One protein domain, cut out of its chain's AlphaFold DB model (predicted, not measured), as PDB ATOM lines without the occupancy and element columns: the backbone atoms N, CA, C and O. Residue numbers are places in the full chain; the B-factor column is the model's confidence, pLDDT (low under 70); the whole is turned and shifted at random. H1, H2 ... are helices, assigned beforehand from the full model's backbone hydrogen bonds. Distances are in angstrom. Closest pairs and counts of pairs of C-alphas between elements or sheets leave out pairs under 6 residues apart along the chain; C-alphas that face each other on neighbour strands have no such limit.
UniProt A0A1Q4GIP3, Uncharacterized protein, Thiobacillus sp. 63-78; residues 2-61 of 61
ATOM      1  N   LEU A   2      -7.536 -25.861 -30.823       59.12
ATOM      2  CA  LEU A   2      -7.645 -26.807 -29.691       59.12
ATOM      3  C   LEU A   2      -7.993 -26.145 -28.342       59.12
ATOM      4  O   LEU A   2      -8.714 -26.723 -27.544       59.12
ATOM      5  N   THR A   3      -7.577 -24.898 -28.120       58.03
ATOM      6  CA  THR A   3      -7.844 -24.147 -26.880       58.03
ATOM      7  C   THR A   3      -9.329 -23.867 -26.624       58.03
ATOM      8  O   THR A   3      -9.722 -23.700 -25.480       58.03
ATOM      9  N   ARG A   4     -10.169 -23.814 -27.674       64.00
ATOM     10  CA  ARG A   4     -11.628 -23.629 -27.527       64.00
ATOM     11  C   ARG A   4     -12.339 -24.934 -27.166       64.00
ATOM     12  O   ARG A   4     -13.311 -24.910 -26.428       64.00
ATOM     13  N   LEU A   5     -11.825 -26.056 -27.669       64.69
ATOM     14  CA  LEU A   5     -12.283 -27.400 -27.310       64.69
ATOM     15  C   LEU A   5     -11.901 -27.751 -25.866       64.69
ATOM     16  O   LEU A   5     -12.627 -28.463 -25.189       64.69
ATOM     17  N   ASP A   6     -10.798 -27.203 -25.357       64.06
ATOM     18  CA  ASP A   6     -10.407 -27.374 -23.955       64.06
ATOM     19  C   ASP A   6     -11.329 -26.617 -22.973       64.06
ATOM     20  O   ASP A   6     -11.435 -26.971 -21.802       64.06
ATOM     21  N   GLN A   7     -12.062 -25.605 -23.434       65.69
ATOM     22  CA  GLN A   7     -12.960 -24.815 -22.582       65.69
ATOM     23  C   GLN A   7     -14.374 -25.393 -22.469       65.69
ATOM     24  O   GLN A   7     -15.181 -24.860 -21.712       65.69
ATOM     25  N   THR A   8     -14.706 -26.462 -23.201       67.94
ATOM     26  CA  THR A   8     -16.040 -27.061 -23.088       67.94
ATOM     27  C   THR A   8     -16.157 -27.895 -21.809       67.94
ATOM     28  O   THR A   8     -15.333 -28.797 -21.615       67.94
ATOM     29  N   PRO A   9     -17.164 -27.619 -20.961       66.00
ATOM     30  CA  PRO A   9     -17.346 -28.299 -19.679       66.00
ATOM     31  C   PRO A   9     -17.839 -29.743 -19.837       66.00
ATOM     32  O   PRO A   9     -17.463 -30.602 -19.047       66.00
ATOM     33  N   ASP A  10     -18.607 -30.026 -20.895       71.31
ATOM     34  CA  ASP A  10     -19.329 -31.288 -21.056       71.31
ATOM     35  C   ASP A  10     -19.089 -31.954 -22.418       71.31
ATOM     36  O   ASP A  10     -18.799 -31.302 -23.430       71.31
ATOM     37  N   LYS A  11     -19.267 -33.282 -22.449       69.94
ATOM     38  CA  LYS A  11     -19.006 -34.147 -23.616       69.94
ATOM     39  C   LYS A  11     -19.817 -33.718 -24.829       69.94
ATOM     40  O   LYS A  11     -19.317 -33.715 -25.951       69.94
ATOM     41  N   GLU A  12     -21.074 -33.344 -24.608       75.38
ATOM     42  CA  GLU A  12     -21.981 -32.929 -25.679       75.38
ATOM     43  C   GLU A  12     -21.595 -31.578 -26.275       75.38
ATOM     44  O   GLU A  12     -21.582 -31.444 -27.500       75.38
ATOM     45  N   SER A  13     -21.195 -30.614 -25.444       79.50
ATOM     46  CA  SER A  13     -20.703 -29.315 -25.907       79.50
ATOM     47  C   SER A  13     -19.399 -29.459 -26.689       79.50
ATOM     48  O   SER A  13     -19.249 -28.830 -27.736       79.50
ATOM     49  N   PHE A  14     -18.484 -30.328 -26.242       78.44
ATOM     50  CA  PHE A  14     -17.256 -30.644 -26.978       78.44
ATOM     51  C   PHE A  14     -17.567 -31.223 -28.361       78.44
ATOM     52  O   PHE A  14     -17.050 -30.748 -29.374       78.44
ATOM     53  N   ILE A  15     -18.436 -32.240 -28.412       78.75
ATOM     54  CA  ILE A  15     -18.815 -32.918 -29.657       78.75
ATOM     55  C   ILE A  15     -19.499 -31.936 -30.609       78.75
ATOM     56  O   ILE A  15     -19.156 -31.908 -31.789       78.75
ATOM     57  N   GLN A  16     -20.429 -31.106 -30.130       81.19
ATOM     58  CA  GLN A  16     -21.072 -30.088 -30.964       81.19
ATOM     59  C   GLN A  16     -20.067 -29.066 -31.506       81.19
ATOM     60  O   GLN A  16     -20.085 -28.782 -32.704       81.19
ATOM     61  N   LEU A  17     -19.168 -28.554 -30.659       82.06
ATOM     62  CA  LEU A  17     -18.163 -27.577 -31.072       82.06
ATOM     63  C   LEU A  17     -17.209 -28.171 -32.116       82.06
ATOM     64  O   LEU A  17     -16.943 -27.551 -33.143       82.06
ATOM     65  N   TYR A  18     -16.728 -29.395 -31.884       79.12
ATOM     66  CA  TYR A  18     -15.843 -30.086 -32.816       79.12
ATOM     67  C   TYR A  18     -16.535 -30.385 -34.148       79.12
ATOM     68  O   TYR A  18     -15.949 -30.155 -35.203       79.12
ATOM     69  N   ARG A  19     -17.796 -30.835 -34.120       81.00
ATOM     70  CA  ARG A  19     -18.595 -31.060 -35.334       81.00
ATOM     71  C   ARG A  19     -18.806 -29.771 -36.120       81.00
ATOM     72  O   ARG A  19     -18.677 -29.801 -37.337       81.00
ATOM     73  N   GLY A  20     -19.071 -28.651 -35.445       82.62
ATOM     74  CA  GLY A  20     -19.176 -27.342 -36.091       82.62
ATOM     75  C   GLY A  20     -17.870 -26.921 -36.769       82.62
ATOM     76  O   GLY A  20     -17.877 -26.518 -37.927       82.62
ATOM     77  N   LEU A  21     -16.734 -27.100 -36.088       81.25
ATOM     78  CA  LEU A  21     -15.411 -26.798 -36.647       81.25
ATOM     79  C   LEU A  21     -15.021 -27.721 -37.811       81.25
ATOM     80  O   LEU A  21     -14.332 -27.291 -38.732       81.25
ATOM     81  N   ALA A  22     -15.427 -28.990 -37.760       79.69
ATOM     82  CA  ALA A  22     -15.206 -29.940 -38.841       79.69
ATOM     83  C   ALA A  22     -16.076 -29.599 -40.060       79.69
ATOM     84  O   ALA A  22     -15.564 -29.583 -41.180       79.69
ATOM     85  N   ALA A  23     -17.347 -29.247 -39.840       82.00
ATOM     86  CA  ALA A  23     -18.277 -28.857 -40.897       82.00
ATOM     87  C   ALA A  23     -17.807 -27.598 -41.641       82.00
ATOM     88  O   ALA A  23     -17.923 -27.535 -42.861       82.00
ATOM     89  N   ASP A  24     -17.185 -26.650 -40.934       80.81
ATOM     90  CA  ASP A  24     -16.556 -25.457 -41.527       80.81
ATOM     91  C   ASP A  24     -15.417 -25.807 -42.508       80.81
ATOM     92  O   ASP A  24     -15.101 -25.053 -43.424       80.81
ATOM     93  N   ARG A  25     -14.825 -27.001 -42.366       77.69
ATOM     94  CA  ARG A  25     -13.824 -27.560 -43.289       77.69
ATOM     95  C   ARG A  25     -14.397 -28.564 -44.290       77.69
ATOM     96  O   ARG A  25     -13.629 -29.256 -44.952       77.69
ATOM     97  N   GLY A  26     -15.724 -28.661 -44.386       77.69
ATOM     98  CA  GLY A  26     -16.424 -29.622 -45.240       77.69
ATOM     99  C   GLY A  26     -16.381 -31.063 -44.726       77.69
ATOM    100  O   GLY A  26     -16.699 -31.991 -45.463       77.69
ATOM    101  N   ILE A  27     -15.973 -31.271 -43.471       78.75
ATOM    102  CA  ILE A  27     -15.871 -32.593 -42.856       78.75
ATOM    103  C   ILE A  27     -17.061 -32.788 -41.921       78.75
ATOM    104  O   ILE A  27     -17.183 -32.138 -40.886       78.75
ATOM    105  N   HIS A  28     -17.944 -33.719 -42.261       78.12
ATOM    106  CA  HIS A  28     -19.128 -34.007 -41.463       78.12
ATOM    107  C   HIS A  28     -18.898 -35.263 -40.627       78.12
ATOM    108  O   HIS A  28     -18.790 -36.358 -41.165       78.12
ATOM    109  N   PHE A  29     -18.842 -35.098 -39.306       74.62
ATOM    110  CA  PHE A  29     -18.829 -36.217 -38.363       74.62
ATOM    111  C   PHE A  29     -20.188 -36.342 -37.679       74.62
ATOM    112  O   PHE A  29     -20.789 -35.329 -37.297       74.62
ATOM    113  N   SER A  30     -20.658 -37.568 -37.467       77.50
ATOM    114  CA  SER A  30     -21.756 -37.848 -36.540       77.50
ATOM    115  C   SER A  30     -21.230 -37.937 -35.104       77.50
ATOM    116  O   SER A  30     -20.026 -38.033 -34.859       77.50
ATOM    117  N   ARG A  31     -22.138 -37.882 -34.124       75.88
ATOM    118  CA  ARG A  31     -21.788 -38.110 -32.711       75.88
ATOM    119  C   ARG A  31     -21.148 -39.489 -32.536       75.88
ATOM    120  O   ARG A  31     -20.111 -39.595 -31.889       75.88
ATOM    121  N   ASP A  32     -21.751 -40.505 -33.138       78.06
ATOM    122  CA  ASP A  32     -21.275 -41.883 -33.088       78.06
ATOM    123  C   ASP A  32     -19.912 -42.049 -33.757       78.06
ATOM    124  O   ASP A  32     -19.044 -42.668 -33.157       78.06
ATOM    125  N   ASP A  33     -19.657 -41.399 -34.900       74.75
ATOM    126  CA  ASP A  33     -18.335 -41.425 -35.550       74.75
ATOM    127  C   ASP A  33     -17.224 -40.938 -34.610       74.75
ATOM    128  O   ASP A  33     -16.143 -41.519 -34.548       74.75
ATOM    129  N   LEU A  34     -17.497 -39.886 -33.832       75.19
ATOM    130  CA  LEU A  34     -16.556 -39.361 -32.841       75.19
ATOM    131  C   LEU A  34     -16.346 -40.320 -31.667       75.19
ATOM    132  O   LEU A  34     -15.222 -40.461 -31.190       75.19
ATOM    133  N   LEU A  35     -17.405 -40.979 -31.196       73.94
ATOM    134  CA  LEU A  35     -17.317 -41.946 -30.101       73.94
ATOM    135  C   LEU A  35     -16.599 -43.229 -30.529       73.94
ATOM    136  O   LEU A  35     -15.738 -43.712 -29.793       73.94
ATOM    137  N   ILE A  36     -16.907 -43.734 -31.724       73.75
ATOM    138  CA  ILE A  36     -16.229 -44.869 -32.353       73.75
ATOM    139  C   ILE A  36     -14.752 -44.528 -32.530       73.75
ATOM    140  O   ILE A  36     -13.898 -45.302 -32.112       73.75
ATOM    141  N   ALA A  37     -14.438 -43.324 -33.018       70.25
ATOM    142  CA  ALA A  37     -13.058 -42.884 -33.172       70.25
ATOM    143  C   ALA A  37     -12.268 -42.845 -31.868       70.25
ATOM    144  O   ALA A  37     -11.103 -43.236 -31.831       70.25
ATOM    145  N   VAL A  38     -12.897 -42.419 -30.775       70.06
ATOM    146  CA  VAL A  38     -12.267 -42.463 -29.452       70.06
ATOM    147  C   VAL A  38     -12.083 -43.907 -28.985       70.06
ATOM    148  O   VAL A  38     -11.037 -44.238 -28.422       70.06
ATOM    149  N   GLN A  39     -13.065 -44.779 -29.226       67.75
ATOM    150  CA  GLN A  39     -12.968 -46.190 -28.860       67.75
ATOM    151  C   GLN A  39     -11.878 -46.923 -29.637       67.75
ATOM    152  O   GLN A  39     -11.029 -47.547 -29.002       67.75
ATOM    153  N   GLU A  40     -11.829 -46.837 -30.967       68.62
ATOM    154  CA  GLU A  40     -10.783 -47.534 -31.719       68.62
ATOM    155  C   GLU A  40      -9.438 -46.781 -31.801       68.62
ATOM    156  O   GLU A  40      -8.421 -47.374 -32.167       68.62
ATOM    157  N   GLN A  41      -9.324 -45.549 -31.278       64.12
ATOM    158  CA  GLN A  41      -8.019 -44.994 -30.876       64.12
ATOM    159  C   GLN A  41      -7.402 -45.787 -29.721       64.12
ATOM    160  O   GLN A  41      -6.194 -46.035 -29.737       64.12
ATOM    161  N   LYS A  42      -8.206 -46.219 -28.738       61.62
ATOM    162  CA  LYS A  42      -7.718 -47.104 -27.665       61.62
ATOM    163  C   LYS A  42      -7.211 -48.440 -28.224       61.62
ATOM    164  O   LYS A  42      -6.400 -49.085 -27.572       61.62
ATOM    165  N   GLN A  43      -7.641 -48.811 -29.433       60.41
ATOM    166  CA  GLN A  43      -7.248 -50.041 -30.128       60.41
ATOM    167  C   GLN A  43      -6.137 -49.844 -31.182       60.41
ATOM    168  O   GLN A  43      -5.643 -50.826 -31.724       60.41
ATOM    169  N   GLY A  44      -5.673 -48.609 -31.430       56.47
ATOM    170  CA  GLY A  44      -4.449 -48.339 -32.206       56.47
ATOM    171  C   GLY A  44      -4.608 -48.073 -33.710       56.47
ATOM    172  O   GLY A  44      -3.592 -48.016 -34.403       56.47
ATOM    173  N   SER A  45      -5.824 -47.860 -34.222       53.47
ATOM    174  CA  SER A  45      -6.058 -47.591 -35.656       53.47
ATOM    175  C   SER A  45      -5.638 -46.183 -36.119       53.47
ATOM    176  O   SER A  45      -5.403 -45.277 -35.317       53.47
ATOM    177  N   ASN A  46      -5.505 -46.003 -37.440       55.22
ATOM    178  CA  ASN A  46      -5.042 -44.772 -38.087       55.22
ATOM    179  C   ASN A  46      -6.230 -43.819 -38.338       55.22
ATOM    180  O   ASN A  46      -7.055 -44.070 -39.214       55.22
ATOM    181  N   TRP A  47      -6.342 -42.747 -37.550       60.66
ATOM    182  CA  TRP A  47      -7.551 -41.916 -37.495       60.66
ATOM    183  C   TRP A  47      -7.495 -40.663 -38.370       60.66
ATOM    184  O   TRP A  47      -6.508 -39.932 -38.373       60.66
ATOM    185  N   VAL A  48      -8.627 -40.369 -39.023       64.31
ATOM    186  CA  VAL A  48      -8.910 -39.093 -39.715       64.31
ATOM    187  C   VAL A  48      -9.053 -37.935 -38.713       64.31
ATOM    188  O   VAL A  48      -8.813 -36.776 -39.046       64.31
ATOM    189  N   ILE A  49      -9.413 -38.238 -37.459       68.94
ATOM    190  CA  ILE A  49      -9.511 -37.262 -36.369       68.94
ATOM    191  C   ILE A  49      -8.137 -37.108 -35.695       68.94
ATOM    192  O   ILE A  49      -7.515 -38.114 -35.336       68.94
ATOM    193  N   PRO A  50      -7.655 -35.872 -35.458       71.81
ATOM    194  CA  PRO A  50      -6.370 -35.649 -34.814       71.81
ATOM    195  C   PRO A  50      -6.286 -36.329 -33.446       71.81
ATOM    196  O   PRO A  50      -7.145 -36.137 -32.583       71.81
ATOM    197  N   LYS A  51      -5.183 -37.044 -33.207       69.69
ATOM    198  CA  LYS A  51      -4.905 -37.778 -31.959       69.69
ATOM    199  C   LYS A  51      -5.071 -36.921 -30.695       69.69
ATOM    200  O   LYS A  51      -5.467 -37.434 -29.654       69.69
ATOM    201  N   THR A  52      -4.792 -35.620 -30.787       69.62
ATOM    202  CA  THR A  52      -4.971 -34.653 -29.692       69.62
ATOM    203  C   THR A  52      -6.437 -34.480 -29.298       69.62
ATOM    204  O   THR A  52      -6.738 -34.450 -28.112       69.62
ATOM    205  N   VAL A  53      -7.349 -34.419 -30.274       71.12
ATOM    206  CA  VAL A  53      -8.798 -34.295 -30.036       71.12
ATOM    207  C   VAL A  53      -9.320 -35.565 -29.375       71.12
ATOM    208  O   VAL A  53     -10.061 -35.496 -28.402       71.12
ATOM    209  N   LEU A  54      -8.879 -36.728 -29.856       72.56
ATOM    210  CA  LEU A  54      -9.287 -38.007 -29.285       72.56
ATOM    211  C   LEU A  54      -8.752 -38.189 -27.852       72.56
ATOM    212  O   LEU A  54      -9.503 -38.616 -26.980       72.56
ATOM    213  N   ARG A  55      -7.506 -37.765 -27.570       70.75
ATOM    214  CA  ARG A  55      -6.970 -37.696 -26.198       70.75
ATOM    215  C   ARG A  55      -7.794 -36.781 -25.300       70.75
ATOM    216  O   ARG A  55      -8.075 -37.176 -24.183       70.75
ATOM    217  N   MET A  56      -8.194 -35.603 -25.777       72.12
ATOM    218  CA  MET A  56      -9.031 -34.688 -24.991       72.12
ATOM    219  C   MET A  56     -10.376 -35.316 -24.617       72.12
ATOM    220  O   MET A  56     -10.831 -35.138 -23.492       72.12
ATOM    221  N   ILE A  57     -10.993 -36.079 -25.526       72.31
ATOM    222  CA  ILE A  57     -12.239 -36.789 -25.218       72.31
ATOM    223  C   ILE A  57     -11.975 -37.946 -24.247       72.31
ATOM    224  O   ILE A  57     -12.725 -38.091 -23.295       72.31
ATOM    225  N   ALA A  58     -10.930 -38.749 -24.471       69.19
ATOM    226  CA  ALA A  58     -10.624 -39.929 -23.657       69.19
ATOM    227  C   ALA A  58     -10.117 -39.610 -22.239       69.19
ATOM    228  O   ALA A  58     -10.258 -40.443 -21.350       69.19
ATOM    229  N   ASP A  59      -9.474 -38.457 -22.051       69.38
ATOM    230  CA  ASP A  59      -8.957 -37.995 -20.756       69.38
ATOM    231  C   ASP A  59     -10.066 -37.355 -19.905       69.38
ATOM    232  O   ASP A  59     -10.060 -37.476 -18.682       69.38
ATOM    233  N   ARG A  60     -11.062 -36.729 -20.552       65.00
ATOM    234  CA  ARG A  60     -12.194 -36.077 -19.874       65.00
ATOM    235  C   ARG A  60     -13.455 -36.939 -19.734       65.00
ATOM    236  O   ARG A  60     -14.256 -36.645 -18.848       65.00
ATOM    237  N   PHE A  61     -13.680 -37.942 -20.595       62.34
ATOM    238  CA  PHE A  61     -14.962 -38.664 -20.726       62.34
ATOM    239  C   PHE A  61     -14.846 -40.146 -21.106       62.34
ATOM    240  O   PHE A  61     -15.931 -40.783 -21.175       62.34
TER     241      PHE A  61
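What this domain is: This is residues 2 to 61 of the 61 residues of an uncharacterized protein of Thiobacillus sp. 63-78 (UniProt A0A1Q4GIP3). Two helices, H2 and H4, run side by side in opposite ways with a gap between them, and a third, H3, is set crosswise to both, packing on H4 and reaching H2 near its own first residue, Arg 31. The short H1 sits on the other side of this pair from H3, next to H2 and near H4. The printed part has 60 residues, with four named helices in the order H1, H2, H3, H4 and no named strand; the class is all helix. The whole is compact, with a radius of gyration of the C-alphas of 10.7 A, and spans 26 by 25 by 18 A.

Where its parts are: Find C-alpha 11 at (-19.006, -34.147, -23.616); from there H2, residues 11 to 23 and the longest helix by residues, runs 18.1 A to C-alpha 23 at (-18.277, -28.857, -40.897). Before it comes H1, residues 2 to 5, 5.2 A from first to last C-alpha. Further on, H3 takes residues 31 to 41 and covers 15.5 A. H4, residues 51 to 60, is 14.2 A long and ends with C-alpha 60 at (-12.194, -36.077, -19.874).

How they stand to each other: Start at H2 and look across to H4: they are close but not clearly touching, with the C-alphas of Lys 11 and Ile 57 closest at 7.4 A. Their lines stand at a shallow tilt of 17 degrees, opposite ways. H2 and H3 are also close but not clearly touching; their closest C-alphas, those of Ile 15 and Arg 31, are 6.7 A apart, and their lines are about perpendicular at 82 degrees. H3 and H4 touch, with the C-alphas of Val 38 and Leu 54 closest at 5.4 A, and are about perpendicular at 81 degrees. H1 and H2 only just touch, with 3 pairs of C-alphas within 8 A, the closest being Leu 5 and Phe 14 at 5.9 A; H2 does so with residues 14 to 18 alone. H1 and H4 are close but not clearly touching, their closest C-alphas, Leu 2 and Val 53, 7.6 A apart, while H1 and H3 are apart. Along the backbone, every O i to N i+4 pair is within hydrogen-bond range in H2, H3 and H4; H1 is too short for such a pair.

The domain as a whole: The two C-alphas farthest apart, those of Asp 24 and Gln 43, are 28.7 A from each other. The printed part has no cut. The link from H1 to H2 is tight, and those from H2 to H3 and from H3 to H4 are short. The mean pLDDT of the printed part is 71.1; look for values under 70 at residues 2 to 9, 11, 39 to 49, 51 to 52 and 58 to 61.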